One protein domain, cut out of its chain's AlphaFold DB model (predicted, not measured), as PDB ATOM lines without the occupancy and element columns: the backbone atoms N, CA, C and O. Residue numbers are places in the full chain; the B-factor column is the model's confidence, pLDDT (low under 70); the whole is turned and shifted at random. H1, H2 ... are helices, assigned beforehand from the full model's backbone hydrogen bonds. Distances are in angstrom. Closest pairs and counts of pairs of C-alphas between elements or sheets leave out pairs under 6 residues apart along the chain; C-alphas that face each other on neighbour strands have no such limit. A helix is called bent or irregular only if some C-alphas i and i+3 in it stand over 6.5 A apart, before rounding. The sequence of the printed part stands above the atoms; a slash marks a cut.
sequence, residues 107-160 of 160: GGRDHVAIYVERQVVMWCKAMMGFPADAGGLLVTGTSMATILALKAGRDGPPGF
ATOM      1  N   GLY A 107      14.565 -36.713  21.381       86.88
ATOM      2  CA  GLY A 107      13.762 -36.628  20.151       86.88
ATOM      3  C   GLY A 107      12.799 -35.430  20.087       86.88
ATOM      4  O   GLY A 107      12.085 -35.276  19.098       86.88
ATOM      5  N   GLY A 108      12.725 -34.612  21.141       82.50
ATOM      6  CA  GLY A 108      11.833 -33.456  21.273       82.50
ATOM      7  C   GLY A 108      11.530 -33.140  22.743       82.50
ATOM      8  O   GLY A 108      12.194 -33.665  23.630       82.50
ATOM      9  N   ARG A 109      10.458 -32.370  23.003       88.31
ATOM     10  CA  ARG A 109      10.044 -31.856  24.335       88.31
ATOM     11  C   ARG A 109      10.946 -30.731  24.856       88.31
ATOM     12  O   ARG A 109      11.828 -30.261  24.154       88.31
ATOM     13  N   ASP A 110      10.652 -30.261  26.062       92.44
ATOM     14  CA  ASP A 110      11.393 -29.206  26.749       92.44
ATOM     15  C   ASP A 110      12.225 -29.823  27.885       92.44
ATOM     16  O   ASP A 110      11.684 -30.242  28.909       92.44
ATOM     17  N   HIS A 111      13.535 -29.963  27.668       93.62
ATOM     18  CA  HIS A 111      14.478 -30.466  28.665       93.62
ATOM     19  C   HIS A 111      15.889 -29.909  28.443       93.62
ATOM     20  O   HIS A 111      16.280 -29.542  27.332       93.62
ATOM     21  N   VAL A 112      16.696 -29.913  29.508       94.44
ATOM     22  CA  VAL A 112      17.989 -29.208  29.566       94.44
ATOM     23  C   VAL A 112      18.972 -29.594  28.453       94.44
ATOM     24  O   VAL A 112      19.679 -28.723  27.955       94.44
ATOM     25  N   ALA A 113      18.980 -30.854  27.998       93.94
ATOM     26  CA  ALA A 113      19.906 -31.301  26.951       93.94
ATOM     27  C   ALA A 113      19.784 -30.498  25.637       93.94
ATOM     28  O   ALA A 113      20.797 -30.240  24.992       93.94
ATOM     29  N   ILE A 114      18.585 -30.015  25.284       93.38
ATOM     30  CA  ILE A 114      18.371 -29.176  24.088       93.38
ATOM     31  C   ILE A 114      19.045 -27.809  24.252       93.38
ATOM     32  O   ILE A 114      19.624 -27.268  23.311       93.38
ATOM     33  N   TYR A 115      18.990 -27.234  25.453       94.56
ATOM     34  CA  TYR A 115      19.630 -25.951  25.746       94.56
ATOM     35  C   TYR A 115      21.153 -26.081  25.791       94.56
ATOM     36  O   TYR A 115      21.850 -25.207  25.276       94.56
ATOM     37  N   VAL A 116      21.663 -27.187  26.343       95.19
ATOM     38  CA  VAL A 116      23.096 -27.510  26.324       95.19
ATOM     39  C   VAL A 116      23.590 -27.646  24.884       95.19
ATOM     40  O   VAL A 116      24.570 -26.999  24.524       95.19
ATOM     41  N   GLU A 117      22.884 -28.398  24.035       95.00
ATOM     42  CA  GLU A 117      23.225 -28.533  22.614       95.00
ATOM     43  C   GLU A 117      23.268 -27.172  21.909       95.00
ATOM     44  O   GLU A 117      24.263 -26.841  21.262       95.00
ATOM     45  N   ARG A 118      22.232 -26.342  22.086       94.62
ATOM     46  CA  ARG A 118      22.189 -24.988  21.513       94.62
ATOM     47  C   ARG A 118      23.384 -24.146  21.950       94.62
ATOM     48  O   ARG A 118      23.978 -23.462  21.120       94.62
ATOM     49  N   GLN A 119      23.753 -24.201  23.227       96.81
ATOM     50  CA  GLN A 119      24.891 -23.446  23.744       96.81
ATOM     51  C   GLN A 119      26.223 -23.933  23.155       96.81
ATOM     52  O   GLN A 119      27.060 -23.111  22.774       96.81
ATOM     53  N   VAL A 120      26.409 -25.249  23.023       96.56
ATOM     54  CA  VAL A 120      27.602 -25.833  22.393       96.56
ATOM     55  C   VAL A 120      27.679 -25.445  20.916       96.56
ATOM     56  O   VAL A 120      28.727 -24.996  20.458       96.56
ATOM     57  N   VAL A 121      26.563 -25.518  20.185       96.94
ATOM     58  CA  VAL A 121      26.478 -25.062  18.788       96.94
ATOM     59  C   VAL A 121      26.846 -23.582  18.670       96.94
ATOM     60  O   VAL A 121      27.595 -23.212  17.766       96.94
ATOM     61  N   MET A 122      26.389 -22.733  19.593       96.94
ATOM     62  CA  MET A 122      26.768 -21.318  19.616       96.94
ATOM     63  C   MET A 122      28.273 -21.114  19.817       96.94
ATOM     64  O   MET A 122      28.864 -20.286  19.123       96.94
ATOM     65  N   TRP A 123      28.916 -21.882  20.704       97.56
ATOM     66  CA  TRP A 123      30.375 -21.844  20.850       97.56
ATOM     67  C   TRP A 123      31.089 -22.312  19.582       97.56
ATOM     68  O   TRP A 123      32.006 -21.633  19.123       97.56
ATOM     69  N   CYS A 124      30.650 -23.417  18.973       96.88
ATOM     70  CA  CYS A 124      31.209 -23.911  17.713       96.88
ATOM     71  C   CYS A 124      31.105 -22.868  16.595       96.88
ATOM     72  O   CYS A 124      32.086 -22.623  15.897       96.88
ATOM     73  N   LYS A 125      29.954 -22.203  16.457       96.12
ATOM     74  CA  LYS A 125      29.764 -21.125  15.478       96.12
ATOM     75  C   LYS A 125      30.748 -19.981  15.688       96.12
ATOM     76  O   LYS A 125      31.386 -19.560  14.729       96.12
ATOM     77  N   ALA A 126      30.901 -19.520  16.929       96.88
ATOM     78  CA  ALA A 126      31.825 -18.440  17.259       96.88
ATOM     79  C   ALA A 126      33.287 -18.824  16.972       96.88
ATOM     80  O   ALA A 126      34.002 -18.053  16.340       96.88
ATOM     81  N   MET A 127      33.714 -20.027  17.374       97.44
ATOM     82  CA  MET A 127      35.077 -20.520  17.129       97.44
ATOM     83  C   MET A 127      35.403 -20.649  15.636       97.44
ATOM     84  O   MET A 127      36.539 -20.409  15.238       97.44
ATOM     85  N   MET A 128      34.412 -21.003  14.815       96.94
ATOM     86  CA  MET A 128      34.577 -21.180  13.370       96.94
ATOM     87  C   MET A 128      34.301 -19.904  12.555       96.94
ATOM     88  O   MET A 128      34.452 -19.924  11.338       96.94
ATOM     89  N   GLY A 129      33.894 -18.803  13.199       96.94
ATOM     90  CA  GLY A 129      33.583 -17.539  12.524       96.94
ATOM     91  C   GLY A 129      32.272 -17.542  11.724       96.94
ATOM     92  O   GLY A 129      32.132 -16.759  10.786       96.94
ATOM     93  N   PHE A 130      31.312 -18.407  12.066       95.81
ATOM     94  CA  PHE A 130      30.001 -18.428  11.413       95.81
ATOM     95  C   PHE A 130      29.092 -17.275  11.880       95.81
ATOM     96  O   PHE A 130      29.203 -16.825  13.025       95.81
ATOM     97  N   PRO A 131      28.133 -16.837  11.037       94.62
ATOM     98  CA  PRO A 131      27.106 -15.874  11.424       94.62
ATOM     99  C   PRO A 131      26.313 -16.281  12.673       94.62
ATOM    100  O   PRO A 131      26.073 -17.464  12.939       94.62
ATOM    101  N   ALA A 132      25.855 -15.284  13.434       91.00
ATOM    102  CA  ALA A 132      25.103 -15.502  14.670       91.00
ATOM    103  C   ALA A 132      23.746 -16.192  14.445       91.00
ATOM    104  O   ALA A 132      23.249 -16.854  15.355       91.00
ATOM    105  N   ASP A 133      23.182 -16.109  13.245       92.75
ATOM    106  CA  ASP A 133      21.940 -16.758  12.822       92.75
ATOM    107  C   ASP A 133      22.150 -18.136  12.166       92.75
ATOM    108  O   ASP A 133      21.172 -18.828  11.888       92.75
ATOM    109  N   ALA A 134      23.397 -18.595  11.983       92.75
ATOM    110  CA  ALA A 134      23.658 -19.928  11.439       92.75
ATOM    111  C   ALA A 134      23.071 -21.041  12.335       92.75
ATOM    112  O   ALA A 134      23.062 -20.940  13.566       92.75
ATOM    113  N   GLY A 135      22.590 -22.123  11.727       90.50
ATOM    114  CA  GLY A 135      22.118 -23.308  12.447       90.50
ATOM    115  C   GLY A 135      23.248 -24.272  12.822       90.50
ATOM    116  O   GLY A 135      24.394 -24.108  12.411       90.50
ATOM    117  N   GLY A 136      22.913 -25.315  13.577       92.69
ATOM    118  CA  GLY A 136      23.819 -26.423  13.868       92.69
ATOM    119  C   GLY A 136      23.121 -27.527  14.653       92.69
ATOM    120  O   GLY A 136      22.075 -27.293  15.255       92.69
ATOM    121  N   LEU A 137      23.699 -28.726  14.613       93.69
ATOM    122  CA  LEU A 137      23.206 -29.915  15.305       93.69
ATOM    123  C   LEU A 137      24.403 -30.747  15.769       93.69
ATOM    124  O   LEU A 137      25.352 -30.928  14.999       93.69
ATOM    125  N   LEU A 138      24.357 -31.269  16.996       94.69
ATOM    126  CA  LEU A 138      25.322 -32.270  17.437       94.69
ATOM    127  C   LEU A 138      24.882 -33.644  16.934       94.69
ATOM    128  O   LEU A 138      23.727 -34.041  17.054       94.69
ATOM    129  N   VAL A 139      25.817 -34.377  16.341       94.69
ATOM    130  CA  VAL A 139      25.561 -35.708  15.790       94.69
ATOM    131  C   VAL A 139      26.627 -36.685  16.244       94.69
ATOM    132  O   VAL A 139      27.721 -36.293  16.642       94.69
ATOM    133  N   THR A 140      26.317 -37.974  16.143       91.44
ATOM    134  CA  THR A 140      27.168 -39.069  16.633       91.44
ATOM    135  C   THR A 140      28.519 -39.180  15.926       91.44
ATOM    136  O   THR A 140      29.416 -39.850  16.429       91.44
ATOM    137  N   GLY A 141      28.693 -38.534  14.769       93.31
ATOM    138  CA  GLY A 141      29.981 -38.465  14.091       93.31
ATOM    139  C   GLY A 141      29.910 -37.896  12.678       93.31
ATOM    140  O   GLY A 141      28.840 -37.577  12.151       93.31
ATOM    141  N   THR A 142      31.080 -37.812  12.044       93.88
ATOM    142  CA  THR A 142      31.270 -37.175  10.733       93.88
ATOM    143  C   THR A 142      30.419 -37.803   9.635       93.88
ATOM    144  O   THR A 142      29.899 -37.081   8.795       93.88
ATOM    145  N   SER A 143      30.204 -39.121   9.643       96.19
ATOM    146  CA  SER A 143      29.362 -39.780   8.634       96.19
ATOM    147  C   SER A 143      27.939 -39.216   8.616       96.19
ATOM    148  O   SER A 143      27.426 -38.876   7.551       96.19
ATOM    149  N   MET A 144      27.322 -39.051   9.793       97.25
ATOM    150  CA  MET A 144      25.990 -38.450   9.897       97.25
ATOM    151  C   MET A 144      26.014 -36.960   9.562       97.25
ATOM    152  O   MET A 144      25.126 -36.494   8.849       97.25
ATOM    153  N   ALA A 145      27.044 -36.230  10.002       95.94
ATOM    154  CA  ALA A 145      27.210 -34.816   9.658       95.94
ATOM    155  C   ALA A 145      27.267 -34.609   8.134       95.94
ATOM    156  O   ALA A 145      26.563 -33.755   7.601       95.94
ATOM    157  N   THR A 146      28.033 -35.440   7.422       96.31
ATOM    158  CA  THR A 146      28.161 -35.396   5.960       96.31
ATOM    159  C   THR A 146      26.838 -35.701   5.264       96.31
ATOM    160  O   THR A 146      26.455 -34.975   4.350       96.31
ATOM    161  N   ILE A 147      26.107 -36.736   5.696       96.94
ATOM    162  CA  ILE A 147      24.796 -37.069   5.115       96.94
ATOM    163  C   ILE A 147      23.818 -35.901   5.285       96.94
ATOM    164  O   ILE A 147      23.146 -35.522   4.325       96.94
ATOM    165  N   LEU A 148      23.759 -35.307   6.480       94.94
ATOM    166  CA  LEU A 148      22.891 -34.162   6.754       94.94
ATOM    167  C   LEU A 148      23.289 -32.934   5.933       94.94
ATOM    168  O   LEU A 148      22.414 -32.292   5.360       94.94
ATOM    169  N   ALA A 149      24.586 -32.641   5.818       93.31
ATOM    170  CA  ALA A 149      25.087 -31.529   5.014       93.31
ATOM    171  C   ALA A 149      24.750 -31.704   3.525       93.31
ATOM    172  O   ALA A 149      24.227 -30.782   2.900       93.31
ATOM    173  N   LEU A 150      24.972 -32.900   2.967       95.44
ATOM    174  CA  LEU A 150      24.610 -33.217   1.582       95.44
ATOM    175  C   LEU A 150      23.104 -33.091   1.354       95.44
ATOM    176  O   LEU A 150      22.672 -32.523   0.353       95.44
ATOM    177  N   LYS A 151      22.296 -33.598   2.288       95.19
ATOM    178  CA  LYS A 151      20.837 -33.500   2.229       95.19
ATOM    179  C   LYS A 151      20.368 -32.043   2.286       95.19
ATOM    180  O   LYS A 151      19.532 -31.663   1.471       95.19
ATOM    181  N   ALA A 152      20.912 -31.243   3.200       91.38
ATOM    182  CA  ALA A 152      20.588 -29.825   3.329       91.38
ATOM    183  C   ALA A 152      20.988 -29.031   2.077       91.38
ATOM    184  O   ALA A 152      20.187 -28.250   1.577       91.38
ATOM    185  N   GLY A 153      22.179 -29.279   1.525       91.81
ATOM    186  CA  GLY A 153      22.636 -28.634   0.291       91.81
ATOM    187  C   GLY A 153      21.819 -29.036  -0.939       91.81
ATOM    188  O   GLY A 153      21.539 -28.195  -1.786       91.81
ATOM    189  N   ARG A 154      21.387 -30.301  -1.031       94.00
ATOM    190  CA  ARG A 154      20.559 -30.802  -2.140       94.00
ATOM    191  C   ARG A 154      19.155 -30.198  -2.159       94.00
ATOM    192  O   ARG A 154      18.613 -29.956  -3.230       94.00
ATOM    193  N   ASP A 155      18.547 -30.046  -0.988       93.19
ATOM    194  CA  ASP A 155      17.177 -29.545  -0.838       93.19
ATOM    195  C   ASP A 155      17.105 -28.019  -0.661       93.19
ATOM    196  O   ASP A 155      16.019 -27.438  -0.698       93.19
ATOM    197  N   GLY A 156      18.249 -27.380  -0.426       82.00
ATOM    198  CA  GLY A 156      18.357 -25.946  -0.232       82.00
ATOM    199  C   GLY A 156      18.006 -25.149  -1.491       82.00
ATOM    200  O   GLY A 156      18.095 -25.671  -2.607       82.00
ATOM    201  N   PRO A 157      17.614 -23.871  -1.339       69.81
ATOM    202  CA  PRO A 157      17.446 -22.981  -2.480       69.81
ATOM    203  C   PRO A 157      18.761 -22.876  -3.281       69.81
ATOM    204  O   PRO A 157      19.842 -22.916  -2.688       69.81
ATOM    205  N   PRO A 158      18.700 -22.727  -4.618       57.91
ATOM    206  CA  PRO A 158      19.899 -22.515  -5.419       57.91
ATOM    207  C   PRO A 158      20.627 -21.244  -4.959       57.91
ATOM    208  O   PRO A 158      20.009 -20.184  -4.901       57.91
ATOM    209  N   GLY A 159      21.930 -21.341  -4.686       58.47
ATOM    210  CA  GLY A 159      22.779 -20.172  -4.427       58.47
ATOM    211  C   GLY A 159      22.880 -19.709  -2.971       58.47
ATOM    212  O   GLY A 159      22.887 -18.503  -2.735       58.47
ATOM    213  N   PHE A 160      22.999 -20.639  -2.015       51.28
ATOM    214  CA  PHE A 160      23.849 -20.354  -0.848       51.28
ATOM    215  C   PHE A 160      25.234 -19.864  -1.290       51.28
ATOM    216  O   PHE A 160      25.740 -20.396  -2.308       51.28
TER     217      PHE A 160
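What this domain is: This is residues 107 to 160 of the 160 residues of a protein of Calcidiscus leptoporus (UniProt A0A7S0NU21). Two helices stand apart, pointing in clearly different directions, and a long looping link between them runs through the middle of the domain. The first part of H1 with the stretch before it, residues 107 to 116, and the last part of H2 with the tail after it, residues 149 to 160, stick out from a smaller body. The printed part has 54 residues with two named helices, H1 then H2, and no named strand; its class is all helix. The whole is loose, with a radius of gyration of the C-alphas of 12.8 A, and it spans 35 by 25 by 20 A.

How they stand to each other: H1, residues 112 to 128, and H2, residues 142 to 155, are apart, with no C-alpha of the one within 8 A of the other. From the first C-alpha to the last, x rises along H1 and falls along H2, while y rises and z falls along both. In H1 and H2 every O i to N i+4 pair is within hydrogen-bond range. Neither helix is bent or irregular.

Where its parts are: H1 begins at C-alpha 112 (17.989, -29.208, 29.566) and ends at C-alpha 128 (34.577, -21.180, 13.370), a length of 24.5 A. H2 runs from Thr 142 to Asp 155, 19.8 A from first to last C-alpha, and ends at C-alpha 155 (17.177, -29.545, -0.838).

The domain as a whole: The C-alphas of Val 112 and Pro 158, the two farthest apart, are 35.7 A apart. The long link from H1 to H2 has 13 residues, 129 to 141, whose C-alphas lie 1 to 14 A from the mean of the C-alphas. The printed part has no cut and ends at residue 160, the chain's last residue. The mean pLDDT of the printed part is 91.4, and residues 157 to 160 are under 70.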